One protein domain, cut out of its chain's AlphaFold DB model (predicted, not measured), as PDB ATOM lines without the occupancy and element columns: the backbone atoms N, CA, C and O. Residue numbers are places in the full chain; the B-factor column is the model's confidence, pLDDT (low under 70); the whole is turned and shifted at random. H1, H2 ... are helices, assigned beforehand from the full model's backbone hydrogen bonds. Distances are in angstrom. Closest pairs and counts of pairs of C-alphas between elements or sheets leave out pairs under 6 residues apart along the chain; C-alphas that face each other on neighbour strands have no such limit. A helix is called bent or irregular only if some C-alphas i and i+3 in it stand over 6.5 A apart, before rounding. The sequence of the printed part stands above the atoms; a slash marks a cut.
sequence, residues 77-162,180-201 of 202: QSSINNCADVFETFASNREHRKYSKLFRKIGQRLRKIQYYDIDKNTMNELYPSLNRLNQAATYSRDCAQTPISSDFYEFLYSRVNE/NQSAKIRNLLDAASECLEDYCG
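What this domain is: This is residues 77 to 162 and 180 to 201 of the 202 residues of an uncharacterized protein of Ancylostoma caninum (UniProt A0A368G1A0). Five helices pack as a bundle in two layers: the hairpin of H1 and H2 lies obliquely over a row of three helices, H3, H5 and H4, with H5 in the middle of the row. The helices run mostly lengthwise, the short link from H2 to H3 passes from one layer to the other, and the row's H3 has a kink. The bundle is up and down, each helix running against the one before it in the chain. The printed part has 108 residues with five named helices, H1 to H5 in order, and no named strand; the class is all helix. It is compact, with a radius of gyration of the C-alphas of 13.1 A and spans of 39 by 28 by 20 A.

Where its parts are: H1 is residues 77 to 92, 22.5 A long, and begins at C-alpha 77 at (-12.682, 13.476, -21.097). H2 is residues 100 to 113, 20.5 A. H3, residues 120 to 142, is the longest at 32.2 A; it is irregular, with C-alphas 125 and 128 7.1 A apart and a kink of 48 degrees near residue 127. H4 is residues 150 to 161, 16.2 A, beginning at C-alpha 150 at (-28.390, 20.778, -46.327). H5 is residues 180 to 198, 26.6 A, and ends at C-alpha 198 at (-28.830, 24.336, -35.134).

How they stand to each other: H1 and H2 form a helical hairpin and touch at a shallow tilt of 11 degrees, opposite ways; their closest C-alphas, of Ala 91 and Ser 100, are 3.9 A apart. H1 touches H3 with residues 79 to 86 alone, at a steep tilt of 39 degrees, the same way; the closest C-alphas are those of Cys 83 and Ala 137, 5.6 A. H2 touches H5 at a steep tilt of 41 degrees, opposite ways, closest at the C-alphas of Ile 113 and Ile 185, 7.1 A. H2, with residues 102 to 106 alone, touches H4 at a tilt of 36 degrees, only just steep; the C-alphas of Ile 106 and Val 160 come closest, 6.7 A. H3 and H5 touch at a shallow tilt of 16 degrees, the same way, with the C-alphas of Leu 133 and Ser 193 closest at 4.5 A. H4, with residues 156 to 160 alone, touches H5 at a shallow tilt of 24 degrees, opposite ways; the closest C-alphas, of Leu 156 and Ala 191, are 6.4 A apart. H1 and H5 are near each other, while H1 and H4 are apart. In H1, H2, H4 and H5 every O i to N i+4 pair is within hydrogen-bond range; in H3, 16 of 19 are.

The domain as a whole: The two C-alphas farthest apart, of Arg 94 and Asn 121, are 40.6 A from each other. Residues 163 to 179 are not printed, and C-alphas 162 and 180 are 12.4 A apart across this cut, which lies in the link from H4 to H5. The links H1 to H2, H2 to H3 and H3 to H4 are short. The mean pLDDT of the printed part is 79.9; residues 96, 144 to 147, 161 to 162, 180 and 201 are under 70.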
ATOM      1  N   GLN A  77     -12.524  14.774 -20.444       77.25
ATOM      2  CA  GLN A  77     -12.682  13.476 -21.097       77.25
ATOM      3  C   GLN A  77     -14.128  12.996 -20.976       77.25
ATOM      4  O   GLN A  77     -14.726  12.584 -21.972       77.25
ATOM      5  N   SER A  78     -14.719  13.118 -19.785       79.12
ATOM      6  CA  SER A  78     -16.141  12.839 -19.562       79.12
ATOM      7  C   SER A  78     -17.033  13.754 -20.409       79.12
ATOM      8  O   SER A  78     -17.928  13.263 -21.097       79.12
ATOM      9  N   SER A  79     -16.744  15.059 -20.470       79.69
ATOM     10  CA  SER A  79     -17.492  15.999 -21.322       79.69
ATOM     11  C   SER A  79     -17.423  15.626 -22.807       79.69
ATOM     12  O   SER A  79     -18.454  15.558 -23.472       79.69
ATOM     13  N   ILE A  80     -16.232  15.315 -23.327       83.50
ATOM     14  CA  ILE A  80     -16.036  14.897 -24.723       83.50
ATOM     15  C   ILE A  80     -16.796  13.596 -25.019       83.50
ATOM     16  O   ILE A  80     -17.443  13.497 -26.063       83.50
ATOM     17  N   ASN A  81     -16.751  12.613 -24.114       85.31
ATOM     18  CA  ASN A  81     -17.490  11.356 -24.266       85.31
ATOM     19  C   ASN A  81     -19.005  11.581 -24.265       85.31
ATOM     20  O   ASN A  81     -19.690  11.104 -25.166       85.31
ATOM     21  N   ASN A  82     -19.513  12.379 -23.325       83.31
ATOM     22  CA  ASN A  82     -20.933  12.718 -23.250       83.31
ATOM     23  C   ASN A  82     -21.431  13.406 -24.526       83.31
ATOM     24  O   ASN A  82     -22.536  13.111 -24.985       83.31
ATOM     25  N   CYS A  83     -20.624  14.299 -25.106       85.00
ATOM     26  CA  CYS A  83     -20.946  14.960 -26.370       85.00
ATOM     27  C   CYS A  83     -20.900  13.970 -27.541       85.00
ATOM     28  O   CYS A  83     -21.804  13.961 -28.375       85.00
ATOM     29  N   ALA A  84     -19.897  13.088 -27.589       88.25
ATOM     30  CA  ALA A  84     -19.818  12.045 -28.608       88.25
ATOM     31  C   ALA A  84     -21.043  11.111 -28.585       88.25
ATOM     32  O   ALA A  84     -21.537  10.729 -29.647       88.25
ATOM     33  N   ASP A  85     -21.567  10.793 -27.400       87.62
ATOM     34  CA  ASP A  85     -22.759   9.954 -27.234       87.62
ATOM     35  C   ASP A  85     -24.046  10.630 -27.727       87.62
ATOM     36  O   ASP A  85     -24.953   9.961 -28.235       87.62
ATOM     37  N   VAL A  86     -24.129  11.960 -27.646       86.88
ATOM     38  CA  VAL A  86     -25.232  12.716 -28.260       86.88
ATOM     39  C   VAL A  86     -25.209  12.534 -29.779       86.88
ATOM     40  O   VAL A  86     -26.229  12.176 -30.371       86.88
ATOM     41  N   PHE A  87     -24.041  12.657 -30.414       87.25
ATOM     42  CA  PHE A  87     -23.914  12.419 -31.855       87.25
ATOM     43  C   PHE A  87     -24.198  10.959 -32.255       87.25
ATOM     44  O   PHE A  87     -24.818  10.713 -33.291       87.25
ATOM     45  N   GLU A  88     -23.808   9.975 -31.442       87.19
ATOM     46  CA  GLU A  88     -24.184   8.558 -31.629       87.19
ATOM     47  C   GLU A  88     -25.710   8.357 -31.575       87.19
ATOM     48  O   GLU A  88     -26.296   7.632 -32.392       87.19
ATOM     49  N   THR A  89     -26.371   9.049 -30.645       84.62
ATOM     50  CA  THR A  89     -27.833   9.040 -30.508       84.62
ATOM     51  C   THR A  89     -28.493   9.651 -31.743       84.62
ATOM     52  O   THR A  89     -29.417   9.062 -32.308       84.62
ATOM     53  N   PHE A  90     -27.968  10.773 -32.236       80.88
ATOM     54  CA  PHE A  90     -28.463  11.424 -33.452       80.88
ATOM     55  C   PHE A  90     -28.281  10.538 -34.680       80.88
ATOM     56  O   PHE A  90     -29.180  10.427 -35.512       80.88
ATOM     57  N   ALA A  91     -27.154   9.833 -34.771       84.19
ATOM     58  CA  ALA A  91     -26.911   8.883 -35.848       84.19
ATOM     59  C   ALA A  91     -27.859   7.681 -35.837       84.19
ATOM     60  O   ALA A  91     -28.094   7.066 -36.881       84.19
ATOM     61  N   SER A  92     -28.361   7.320 -34.661       82.38
ATOM     62  CA  SER A  92     -29.302   6.214 -34.473       82.38
ATOM     63  C   SER A  92     -30.757   6.641 -34.690       82.38
ATOM     64  O   SER A  92     -31.634   5.788 -34.849       82.38
ATOM     65  N   ASN A  93     -31.018   7.948 -34.748       79.62
ATOM     66  CA  ASN A  93     -32.337   8.503 -34.999       79.62
ATOM     67  C   ASN A  93     -32.728   8.370 -36.486       79.62
ATOM     68  O   ASN A  93     -31.948   8.657 -37.398       79.62
ATOM     69  N   ARG A  94     -33.963   7.920 -36.734       75.75
ATOM     70  CA  ARG A  94     -34.488   7.650 -38.080       75.75
ATOM     71  C   ARG A  94     -34.692   8.923 -38.898       75.75
ATOM     72  O   ARG A  94     -34.449   8.876 -40.103       75.75
ATOM     73  N   GLU A  95     -35.058  10.027 -38.251       72.69
ATOM     74  CA  GLU A  95     -35.260  11.335 -38.896       72.69
ATOM     75  C   GLU A  95     -33.970  11.849 -39.553       72.69
ATOM     76  O   GLU A  95     -33.994  12.480 -40.608       72.69
ATOM     77  N   HIS A  96     -32.814  11.464 -39.005       69.19
ATOM     78  CA  HIS A  96     -31.506  11.936 -39.460       69.19
ATOM     79  C   HIS A  96     -30.702  10.876 -40.202       69.19
ATOM     80  O   HIS A  96     -29.477  10.968 -40.329       69.19
ATOM     81  N   ARG A  97     -31.371   9.853 -40.748       75.88
ATOM     82  CA  ARG A  97     -30.696   8.740 -41.432       75.88
ATOM     83  C   ARG A  97     -29.772   9.218 -42.559       75.88
ATOM     84  O   ARG A  97     -28.707   8.624 -42.743       75.88
ATOM     85  N   LYS A  98     -30.136  10.311 -43.247       79.44
ATOM     86  CA  LYS A  98     -29.326  10.962 -44.297       79.44
ATOM     87  C   LYS A  98     -27.951  11.403 -43.775       79.44
ATOM     88  O   LYS A  98     -26.959  11.254 -44.481       79.44
ATOM     89  N   TYR A  99     -27.885  11.867 -42.529       79.00
ATOM     90  CA  TYR A  99     -26.695  12.466 -41.916       79.00
ATOM     91  C   TYR A  99     -26.034  11.569 -40.861       79.00
ATOM     92  O   TYR A  99     -24.972  11.894 -40.338       79.00
ATOM     93  N   SER A 100     -26.592  10.381 -40.612       83.00
ATOM     94  CA  SER A 100     -26.105   9.442 -39.592       83.00
ATOM     95  C   SER A 100     -24.614   9.097 -39.696       83.00
ATOM     96  O   SER A 100     -23.936   8.948 -38.678       83.00
ATOM     97  N   LYS A 101     -24.064   9.008 -40.915       85.44
ATOM     98  CA  LYS A 101     -22.623   8.791 -41.136       85.44
ATOM     99  C   LYS A 101     -21.774   9.947 -40.608       85.44
ATOM    100  O   LYS A 101     -20.736   9.700 -40.003       85.44
ATOM    101  N   LEU A 102     -22.216  11.184 -40.832       83.94
ATOM    102  CA  LEU A 102     -21.501  12.379 -40.397       83.94
ATOM    103  C   LEU A 102     -21.499  12.476 -38.872       83.94
ATOM    104  O   LEU A 102     -20.437  12.642 -38.285       83.94
ATOM    105  N   PHE A 103     -22.647  12.277 -38.223       86.06
ATOM    106  CA  PHE A 103     -22.718  12.305 -36.761       86.06
ATOM    107  C   PHE A 103     -21.835  11.239 -36.109       86.06
ATOM    108  O   PHE A 103     -21.075  11.551 -35.195       86.06
ATOM    109  N   ARG A 104     -21.831  10.002 -36.631       88.81
ATOM    110  CA  ARG A 104     -20.885   8.969 -36.165       88.81
ATOM    111  C   ARG A 104     -19.442   9.421 -36.311       88.81
ATOM    112  O   ARG A 104     -18.640   9.211 -35.406       88.81
ATOM    113  N   LYS A 105     -19.107  10.058 -37.434       87.38
ATOM    114  CA  LYS A 105     -17.757  10.563 -37.675       87.38
ATOM    115  C   LYS A 105     -17.378  11.680 -36.694       87.38
ATOM    116  O   LYS A 105     -16.263  11.658 -36.175       87.38
ATOM    117  N   ILE A 106     -18.295  12.601 -36.390       86.38
ATOM    118  CA  ILE A 106     -18.099  13.636 -35.363       86.38
ATOM    119  C   ILE A 106     -17.854  12.981 -34.000       86.38
ATOM    120  O   ILE A 106     -16.826  13.248 -33.381       86.38
ATOM    121  N   GLY A 107     -18.719  12.056 -33.571       87.81
ATOM    122  CA  GLY A 107     -18.559  11.339 -32.301       87.81
ATOM    123  C   GLY A 107     -17.221  10.596 -32.195       87.81
ATOM    124  O   GLY A 107     -16.526  10.686 -31.181       87.81
ATOM    125  N   GLN A 108     -16.789   9.932 -33.269       88.12
ATOM    126  CA  GLN A 108     -15.483   9.271 -33.327       88.12
ATOM    127  C   GLN A 108     -14.316  10.259 -33.238       88.12
ATOM    128  O   GLN A 108     -13.355  10.006 -32.512       88.12
ATOM    129  N   ARG A 109     -14.379  11.387 -33.956       84.44
ATOM    130  CA  ARG A 109     -13.333  12.415 -33.900       84.44
ATOM    131  C   ARG A 109     -13.257  13.089 -32.536       84.44
ATOM    132  O   ARG A 109     -12.153  13.307 -32.049       84.44
ATOM    133  N   LEU A 110     -14.394  13.344 -31.892       86.94
ATOM    134  CA  LEU A 110     -14.432  13.831 -30.515       86.94
ATOM    135  C   LEU A 110     -13.724  12.845 -29.581       86.94
ATOM    136  O   LEU A 110     -12.810  13.231 -28.859       86.94
ATOM    137  N   ARG A 111     -14.037  11.547 -29.671       86.88
ATOM    138  CA  ARG A 111     -13.334  10.504 -28.900       86.88
ATOM    139  C   ARG A 111     -11.832  10.466 -29.189       86.88
ATOM    140  O   ARG A 111     -11.053  10.231 -28.272       86.88
ATOM    141  N   LYS A 112     -11.408  10.761 -30.426       84.19
ATOM    142  CA  LYS A 112      -9.981  10.857 -30.772       84.19
ATOM    143  C   LYS A 112      -9.243  11.970 -30.028       84.19
ATOM    144  O   LYS A 112      -8.052  11.805 -29.783       84.19
ATOM    145  N   ILE A 113      -9.930  13.045 -29.621       82.00
ATOM    146  CA  ILE A 113      -9.314  14.148 -28.866       82.00
ATOM    147  C   ILE A 113      -8.648  13.636 -27.584       82.00
ATOM    148  O   ILE A 113      -7.577  14.106 -27.218       82.00
ATOM    149  N   GLN A 114      -9.237  12.623 -26.945       76.81
ATOM    150  CA  GLN A 114      -8.726  12.039 -25.701       76.81
ATOM    151  C   GLN A 114      -7.385  11.311 -25.871       76.81
ATOM    152  O   GLN A 114      -6.685  11.102 -24.885       76.81
ATOM    153  N   TYR A 115      -7.018  10.926 -27.096       78.62
ATOM    154  CA  TYR A 115      -5.736  10.274 -27.385       78.62
ATOM    155  C   TYR A 115      -4.642  11.262 -27.798       78.62
ATOM    156  O   TYR A 115      -3.511  10.847 -28.056       78.62
ATOM    157  N   TYR A 116      -4.959  12.553 -27.894       75.56
ATOM    158  CA  TYR A 116      -3.957  13.572 -28.155       75.56
ATOM    159  C   TYR A 116      -3.235  13.960 -26.866       75.56
ATOM    160  O   TYR A 116      -3.849  14.156 -25.822       75.56
ATOM    161  N   ASP A 117      -1.915  14.102 -26.966       71.06
ATOM    162  CA  ASP A 117      -1.084  14.655 -25.899       71.06
ATOM    163  C   ASP A 117      -1.242  16.184 -25.899       71.06
ATOM    164  O   ASP A 117      -0.544  16.897 -26.625       71.06
ATOM    165  N   ILE A 118      -2.262  16.673 -25.187       73.06
ATOM    166  CA  ILE A 118      -2.605  18.097 -25.102       73.06
ATOM    167  C   ILE A 118      -2.072  18.650 -23.781       73.06
ATOM    168  O   ILE A 118      -2.475  18.220 -22.700       73.06
ATOM    169  N   ASP A 119      -1.176  19.632 -23.859       75.12
ATOM    170  CA  ASP A 119      -0.647  20.291 -22.672       75.12
ATOM    171  C   ASP A 119      -1.697  21.187 -21.990       75.12
ATOM    172  O   ASP A 119      -2.710  21.587 -22.570       75.12
ATOM    173  N   LYS A 120      -1.434  21.545 -20.731       75.44
ATOM    174  CA  LYS A 120      -2.360  22.331 -19.906       75.44
ATOM    175  C   LYS A 120      -2.700  23.702 -20.505       75.44
ATOM    176  O   LYS A 120      -3.835  24.148 -20.349       75.44
ATOM    177  N   ASN A 121      -1.757  24.377 -21.164       77.88
ATOM    178  CA  ASN A 121      -2.015  25.699 -21.740       77.88
ATOM    179  C   ASN A 121      -2.931  25.570 -22.953       77.88
ATOM    180  O   ASN A 121      -3.934  26.274 -23.032       77.88
ATOM    181  N   THR A 122      -2.654  24.602 -23.827       79.31
ATOM    182  CA  THR A 122      -3.525  24.293 -24.965       79.31
ATOM    183  C   THR A 122      -4.929  23.876 -24.509       79.31
ATOM    184  O   THR A 122      -5.923  24.319 -25.078       79.31
ATOM    185  N   MET A 123      -5.051  23.081 -23.442       77.94
ATOM    186  CA  MET A 123      -6.362  22.747 -22.869       77.94
ATOM    187  C   MET A 123      -7.108  23.972 -22.330       77.94
ATOM    188  O   MET A 123      -8.318  24.068 -22.520       77.94
ATOM    189  N   ASN A 124      -6.409  24.919 -21.695       82.12
ATOM    190  CA  ASN A 124      -7.022  26.170 -21.239       82.12
ATOM    191  C   ASN A 124      -7.520  27.023 -22.417       82.12
ATOM    192  O   ASN A 124      -8.576  27.641 -22.311       82.12
ATOM    193  N   GLU A 125      -6.804  27.030 -23.543       84.94
ATOM    194  CA  GLU A 125      -7.240  27.716 -24.769       84.94
ATOM    195  C   GLU A 125      -8.477  27.063 -25.402       84.94
ATOM    196  O   GLU A 125      -9.334  27.757 -25.946       84.94
ATOM    197  N   LEU A 126      -8.589  25.735 -25.321       84.88
ATOM    198  CA  LEU A 126      -9.728  24.966 -25.837       84.88
ATOM    199  C   LEU A 126     -10.945  24.983 -24.908       84.88
ATOM    200  O   LEU A 126     -12.050  24.632 -25.328       84.88
ATOM    201  N   TYR A 127     -10.750  25.373 -23.650       84.44
ATOM    202  CA  TYR A 127     -11.772  25.308 -22.614       84.44
ATOM    203  C   TYR A 127     -13.077  26.041 -22.976       84.44
ATOM    204  O   TYR A 127     -14.139  25.449 -22.783       84.44
ATOM    205  N   PRO A 128     -13.060  27.262 -23.548       86.62
ATOM    206  CA  PRO A 128     -14.290  27.943 -23.948       86.62
ATOM    207  C   PRO A 128     -15.106  27.148 -24.977       86.62
ATOM    208  O   PRO A 128     -16.312  26.983 -24.802       86.62
ATOM    209  N   SER A 129     -14.450  26.589 -26.001       88.50
ATOM    210  CA  SER A 129     -15.102  25.759 -27.023       88.50
ATOM    211  C   SER A 129     -15.635  24.446 -26.445       88.50
ATOM    212  O   SER A 129     -16.741  24.029 -26.777       88.50
ATOM    213  N   LEU A 130     -14.896  23.809 -25.527       85.81
ATOM    214  CA  LEU A 130     -15.373  22.619 -24.808       85.81
ATOM    215  C   LEU A 130     -16.604  22.920 -23.949       85.81
ATOM    216  O   LEU A 130     -17.538  22.120 -23.899       85.81
ATOM    217  N   ASN A 131     -16.606  24.063 -23.265       86.62
ATOM    218  CA  ASN A 131     -17.722  24.480 -22.427       86.62
ATOM    219  C   ASN A 131     -18.975  24.764 -23.270       86.62
ATOM    220  O   ASN A 131     -20.053  24.290 -22.915       86.62
ATOM    221  N   ARG A 132     -18.825  25.453 -24.413       87.25
ATOM    222  CA  ARG A 132     -19.915  25.664 -25.382       87.25
ATOM    223  C   ARG A 132     -20.474  24.332 -25.881       87.25
ATOM    224  O   ARG A 132     -21.679  24.120 -25.800       87.25
ATOM    225  N   LEU A 133     -19.604  23.404 -26.284       87.81
ATOM    226  CA  LEU A 133     -20.024  22.081 -26.748       87.81
ATOM    227  C   LEU A 133     -20.816  21.327 -25.677       87.81
ATOM    228  O   LEU A 133     -21.847  20.733 -25.975       87.81
ATOM    229  N   ASN A 134     -20.357  21.362 -24.425       86.12
ATOM    230  CA  ASN A 134     -21.026  20.674 -23.324       86.12
ATOM    231  C   ASN A 134     -22.410  21.276 -23.011       86.12
ATOM    232  O   ASN A 134     -23.362  20.546 -22.723       86.12
ATOM    233  N   GLN A 135     -22.538  22.602 -23.096       85.25
ATOM    234  CA  GLN A 135     -23.825  23.286 -22.953       85.25
ATOM    235  C   GLN A 135     -24.773  22.922 -24.097       85.25
ATOM    236  O   GLN A 135     -25.902  22.507 -23.837       85.25
ATOM    237  N   ALA A 136     -24.291  22.984 -25.341       84.06
ATOM    238  CA  ALA A 136     -25.063  22.611 -26.522       84.06
ATOM    239  C   ALA A 136     -25.500  21.137 -26.465       84.06
ATOM    240  O   ALA A 136     -26.663  20.822 -26.693       84.06
ATOM    241  N   ALA A 137     -24.613  20.229 -26.046       83.62
ATOM    242  CA  ALA A 137     -24.930  18.816 -25.841       83.62
ATOM    243  C   ALA A 137     -25.998  18.600 -24.770       83.62
ATOM    244  O   ALA A 137     -26.905  17.794 -24.973       83.62
ATOM    245  N   THR A 138     -25.926  19.333 -23.660       82.62
ATOM    246  CA  THR A 138     -26.941  19.265 -22.602       82.62
ATOM    247  C   THR A 138     -28.296  19.727 -23.130       82.62
ATOM    248  O   THR A 138     -29.270  18.991 -23.018       82.62
ATOM    249  N   TYR A 139     -28.342  20.888 -23.785       77.88
ATOM    250  CA  TYR A 139     -29.574  21.446 -24.344       77.88
ATOM    251  C   TYR A 139     -30.181  20.559 -25.442       77.88
ATOM    252  O   TYR A 139     -31.392  20.348 -25.491       77.88
ATOM    253  N   SER A 140     -29.331  19.954 -26.272       76.12
ATOM    254  CA  SER A 140     -29.751  19.096 -27.381       76.12
ATOM    255  C   SER A 140     -30.446  17.798 -26.977       76.12
ATOM    256  O   SER A 140     -31.158  17.199 -27.786       76.12
ATOM    257  N   ARG A 141     -30.278  17.367 -25.722       72.25
ATOM    258  CA  ARG A 141     -31.015  16.225 -25.165       72.25
ATOM    259  C   ARG A 141     -32.473  16.570 -24.858       72.25
ATOM    260  O   ARG A 141     -33.307  15.669 -24.895       72.25
ATOM    261  N   ASP A 142     -32.764  17.845 -24.609       70.25
ATOM    262  CA  ASP A 142     -34.069  18.323 -24.144       70.25
ATOM    263  C   ASP A 142     -34.884  19.035 -25.242       70.25
ATOM    264  O   ASP A 142     -36.070  19.312 -25.053       70.25
ATOM    265  N   CYS A 143     -34.280  19.345 -26.394       71.75
ATOM    266  CA  CYS A 143     -34.921  20.149 -27.431       71.75
ATOM    267  C   CYS A 143     -35.764  19.332 -28.432       71.75
ATOM    268  O   CYS A 143     -35.522  18.150 -28.703       71.75
ATOM    269  N   ALA A 144     -36.780  19.989 -29.002       58.91
ATOM    270  CA  ALA A 144     -37.585  19.428 -30.079       58.91
ATOM    271  C   ALA A 144     -36.759  19.402 -31.372       58.91
ATOM    272  O   ALA A 144     -36.237  20.420 -31.809       58.91
ATOM    273  N   GLN A 145     -36.641  18.215 -31.959       67.25
ATOM    274  CA  GLN A 145     -35.719  17.916 -33.052       67.25
ATOM    275  C   GLN A 145     -36.054  18.744 -34.297       67.25
ATOM    276  O   GLN A 145     -37.141  18.581 -34.861       67.25
ATOM    277  N   THR A 146     -35.125  19.582 -34.761       66.31
ATOM    278  CA  THR A 146     -35.246  20.235 -36.069       66.31
ATOM    279  C   THR A 146     -34.485  19.430 -37.132       66.31
ATOM    280  O   THR A 146     -33.465  18.788 -36.854       66.31
ATOM    281  N   PRO A 147     -34.988  19.380 -38.374       66.69
ATOM    282  CA  PRO A 147     -34.226  18.818 -39.475       66.69
ATOM    283  C   PRO A 147     -33.061  19.751 -39.822       66.69
ATOM    284  O   PRO A 147     -33.269  20.917 -40.150       66.69
ATOM    285  N   ILE A 148     -31.844  19.207 -39.810       70.38
ATOM    286  CA  ILE A 148     -30.635  19.957 -40.163       70.38
ATOM    287  C   ILE A 148     -30.660  20.366 -41.643       70.38
ATOM    288  O   ILE A 148     -30.942  19.544 -42.532       70.38
ATOM    289  N   SER A 149     -30.325  21.631 -41.912       72.06
ATOM    290  CA  SER A 149     -30.267  22.169 -43.274       72.06
ATOM    291  C   SER A 149     -29.162  21.509 -44.117       72.06
ATOM    292  O   SER A 149     -28.128  21.067 -43.616       72.06
ATOM    293  N   SER A 150     -29.375  21.412 -45.435       73.94
ATOM    294  CA  SER A 150     -28.390  20.778 -46.327       73.94
ATOM    295  C   SER A 150     -27.099  21.593 -46.458       73.94
ATOM    296  O   SER A 150     -26.038  21.001 -46.615       73.94
ATOM    297  N   ASP A 151     -27.177  22.921 -46.376       74.88
ATOM    298  CA  ASP A 151     -26.004  23.800 -46.470       74.88
ATOM    299  C   ASP A 151     -25.120  23.664 -45.228       74.88
ATOM    300  O   ASP A 151     -23.895  23.566 -45.322       74.88
ATOM    301  N   PHE A 152     -25.751  23.566 -44.058       73.38
ATOM    302  CA  PHE A 152     -25.044  23.330 -42.809       73.38
ATOM    303  C   PHE A 152     -24.430  21.921 -42.751       73.38
ATOM    304  O   PHE A 152     -23.325  21.739 -42.243       73.38
ATOM    305  N   TYR A 153     -25.079  20.926 -43.363       74.19
ATOM    306  CA  TYR A 153     -24.479  19.605 -43.552       74.19
ATOM    307  C   TYR A 153     -23.173  19.657 -44.360       74.19
ATOM    308  O   TYR A 153     -22.189  19.052 -43.937       74.19
ATOM    309  N   GLU A 154     -23.144  20.363 -45.493       77.31
ATOM    310  CA  GLU A 154     -21.926  20.496 -46.313       77.31
ATOM    311  C   GLU A 154     -20.816  21.236 -45.554       77.31
ATOM    312  O   GLU A 154     -19.650  20.836 -45.603       77.31
ATOM    313  N   PHE A 155     -21.183  22.261 -44.779       77.44
ATOM    314  CA  PHE A 155     -20.260  22.960 -43.887       77.44
ATOM    315  C   PHE A 155     -19.660  22.034 -42.819       77.44
ATOM    316  O   PHE A 155     -18.446  21.994 -42.634       77.44
ATOM    317  N   LEU A 156     -20.482  21.244 -42.127       76.44
ATOM    318  CA  LEU A 156     -19.971  20.277 -41.155       76.44
ATOM    319  C   LEU A 156     -19.133  19.192 -41.826       76.44
ATOM    320  O   LEU A 156     -18.116  18.762 -41.280       76.44
ATOM    321  N   TYR A 157     -19.548  18.735 -43.007       77.94
ATOM    322  CA  TYR A 157     -18.824  17.724 -43.753       77.94
ATOM    323  C   TYR A 157     -17.422  18.218 -44.117       77.94
ATOM    324  O   TYR A 157     -16.470  17.471 -43.899       77.94
ATOM    325  N   SER A 158     -17.251  19.455 -44.592       77.44
ATOM    326  CA  SER A 158     -15.914  19.985 -44.888       77.44
ATOM    327  C   SER A 158     -15.038  20.028 -43.631       77.44
ATOM    328  O   SER A 158     -13.977  19.408 -43.611       77.44
ATOM    329  N   ARG A 159     -15.533  20.595 -42.526       74.19
ATOM    330  CA  ARG A 159     -14.796  20.700 -41.250       74.19
ATOM    331  C   ARG A 159     -14.383  19.354 -40.655       74.19
ATOM    332  O   ARG A 159     -13.355  19.239 -39.990       74.19
ATOM    333  N   VAL A 160     -15.199  18.325 -40.865       74.50
ATOM    334  CA  VAL A 160     -14.985  16.977 -40.322       74.50
ATOM    335  C   VAL A 160     -14.151  16.103 -41.271       74.50
ATOM    336  O   VAL A 160     -13.566  15.117 -40.819       74.50
ATOM    337  N   ASN A 161     -14.080  16.420 -42.567       68.56
ATOM    338  CA  ASN A 161     -13.301  15.665 -43.561       68.56
ATOM    339  C   ASN A 161     -11.987  16.337 -43.981       68.56
ATOM    340  O   ASN A 161     -11.166  15.656 -44.585       68.56
ATOM    341  N   GLU A 162     -11.752  17.600 -43.622       61.88
ATOM    342  CA  GLU A 162     -10.526  18.351 -43.939       61.88
ATOM    343  C   GLU A 162      -9.211  17.647 -43.533       61.88
ATOM    344  O   GLU A 162      -8.171  17.983 -44.085       61.88
ATOM    345  N   ASN A 180      -1.289  23.693 -35.132       68.44
ATOM    346  CA  ASN A 180      -2.273  23.217 -36.098       68.44
ATOM    347  C   ASN A 180      -3.269  22.262 -35.430       68.44
ATOM    348  O   ASN A 180      -4.446  22.275 -35.761       68.44
ATOM    349  N   GLN A 181      -2.822  21.455 -34.469       73.69
ATOM    350  CA  GLN A 181      -3.668  20.495 -33.770       73.69
ATOM    351  C   GLN A 181      -4.644  21.165 -32.802       73.69
ATOM    352  O   GLN A 181      -5.815  20.794 -32.799       73.69
ATOM    353  N   SER A 182      -4.215  22.169 -32.034       77.69
ATOM    354  CA  SER A 182      -5.132  22.923 -31.169       77.69
ATOM    355  C   SER A 182      -6.199  23.653 -31.987       77.69
ATOM    356  O   SER A 182      -7.385  23.551 -31.681       77.69
ATOM    357  N   ALA A 183      -5.817  24.288 -33.098       81.62
ATOM    358  CA  ALA A 183      -6.764  24.912 -34.018       81.62
ATOM    359  C   ALA A 183      -7.745  23.897 -34.633       81.62
ATOM    360  O   ALA A 183      -8.939  24.182 -34.722       81.62
ATOM    361  N   LYS A 184      -7.272  22.699 -35.007       80.00
ATOM    362  CA  LYS A 184      -8.120  21.603 -35.511       80.00
ATOM    363  C   LYS A 184      -9.121  21.126 -34.461       80.00
ATOM    364  O   LYS A 184     -10.302  20.987 -34.764       80.00
ATOM    365  N   ILE A 185      -8.665  20.907 -33.226       84.19
ATOM    366  CA  ILE A 185      -9.538  20.503 -32.119       84.19
ATOM    367  C   ILE A 185     -10.580  21.590 -31.865       84.19
ATOM    368  O   ILE A 185     -11.762  21.279 -31.800       84.19
ATOM    369  N   ARG A 186     -10.168  22.860 -31.808       86.94
ATOM    370  CA  ARG A 186     -11.087  23.988 -31.640       86.94
ATOM    371  C   ARG A 186     -12.147  24.023 -32.739       86.94
ATOM    372  O   ARG A 186     -13.328  24.029 -32.428       86.94
ATOM    373  N   ASN A 187     -11.736  23.944 -34.006       85.50
ATOM    374  CA  ASN A 187     -12.658  23.934 -35.143       85.50
ATOM    375  C   ASN A 187     -13.659  22.769 -35.072       85.50
ATOM    376  O   ASN A 187     -14.829  22.954 -35.391       85.50
ATOM    377  N   LEU A 188     -13.216  21.579 -34.651       86.44
ATOM    378  CA  LEU A 188     -14.094  20.425 -34.461       86.44
ATOM    379  C   LEU A 188     -15.099  20.656 -33.325       86.44
ATOM    380  O   LEU A 188     -16.272  20.333 -33.486       86.44
ATOM    381  N   LEU A 189     -14.645  21.190 -32.189       88.50
ATOM    382  CA  LEU A 189     -15.503  21.498 -31.044       88.50
ATOM    383  C   LEU A 189     -16.534  22.577 -31.390       88.50
ATOM    384  O   LEU A 189     -17.705  22.427 -31.051       88.50
ATOM    385  N   ASP A 190     -16.118  23.627 -32.097       88.00
ATOM    386  CA  ASP A 190     -16.991  24.724 -32.514       88.00
ATOM    387  C   ASP A 190     -18.031  24.239 -33.531       88.00
ATOM    388  O   ASP A 190     -19.222  24.449 -33.326       88.00
ATOM    389  N   ALA A 191     -17.611  23.493 -34.561       84.56
ATOM    390  CA  ALA A 191     -18.525  22.917 -35.550       84.56
ATOM    391  C   ALA A 191     -19.514  21.925 -34.913       84.56
ATOM    392  O   ALA A 191     -20.700  21.916 -35.235       84.56
ATOM    393  N   ALA A 192     -19.048  21.097 -33.973       86.06
ATOM    394  CA  ALA A 192     -19.922  20.211 -33.216       86.06
ATOM    395  C   ALA A 192     -20.913  21.001 -32.342       86.06
ATOM    396  O   ALA A 192     -22.077  20.622 -32.264       86.06
ATOM    397  N   SER A 193     -20.486  22.107 -31.730       88.31
ATOM    398  CA  SER A 193     -21.371  22.969 -30.933       88.31
ATOM    399  C   SER A 193     -22.466  23.577 -31.803       88.31
ATOM    400  O   SER A 193     -23.641  23.407 -31.501       88.31
ATOM    401  N   GLU A 194     -22.084  24.176 -32.933       85.88
ATOM    402  CA  GLU A 194     -23.020  24.735 -33.916       85.88
ATOM    403  C   GLU A 194     -24.003  23.675 -34.413       85.88
ATOM    404  O   GLU A 194     -25.178  23.959 -34.609       85.88
ATOM    405  N   CYS A 195     -23.552  22.425 -34.563       82.75
ATOM    406  CA  CYS A 195     -24.432  21.342 -34.980       82.75
ATOM    407  C   CYS A 195     -25.523  21.032 -33.968       82.75
ATOM    408  O   CYS A 195     -26.638  20.689 -34.356       82.75
ATOM    409  N   LEU A 196     -25.189  21.090 -32.686       81.94
ATOM    410  CA  LEU A 196     -26.131  20.823 -31.608       81.94
ATOM    411  C   LEU A 196     -27.062  22.019 -31.376       81.94
ATOM    412  O   LEU A 196     -28.220  21.817 -31.029       81.94
ATOM    413  N   GLU A 197     -26.577  23.239 -31.605       83.88
ATOM    414  CA  GLU A 197     -27.364  24.477 -31.541       83.88
ATOM    415  C   GLU A 197     -28.379  24.563 -32.700       83.88
ATOM    416  O   GLU A 197     -29.578  24.712 -32.455       83.88
ATOM    417  N   ASP A 198     -27.947  24.339 -33.949       77.50
ATOM    418  CA  ASP A 198     -28.830  24.336 -35.134       77.50
ATOM    419  C   ASP A 198     -29.915  23.250 -35.026       77.50
ATOM    420  O   ASP A 198     -31.087  23.477 -35.340       77.50
ATOM    421  N   TYR A 199     -29.551  22.088 -34.473       72.31
ATOM    422  CA  TYR A 199     -30.474  20.979 -34.206       72.31
ATOM    423  C   TYR A 199     -31.633  21.342 -33.266       72.31
ATOM    424  O   TYR A 199     -32.695  20.714 -33.304       72.31
ATOM    425  N   CYS A 200     -31.435  22.340 -32.409       70.00
ATOM    426  CA  CYS A 200     -32.471  22.837 -31.517       70.00
ATOM    427  C   CYS A 200     -33.135  24.124 -32.012       70.00
ATOM    428  O   CYS A 200     -34.070  24.599 -31.367       70.00
ATOM    429  N   GLY A 201     -32.690  24.672 -33.147       61.53
ATOM    430  CA  GLY A 201     -33.214  25.911 -33.721       61.53
ATOM    431  C   GLY A 201     -32.873  27.164 -32.909       61.53
ATOM    432  O   GLY A 201     -33.681  28.095 -32.890       61.53
TER     433      GLY A 201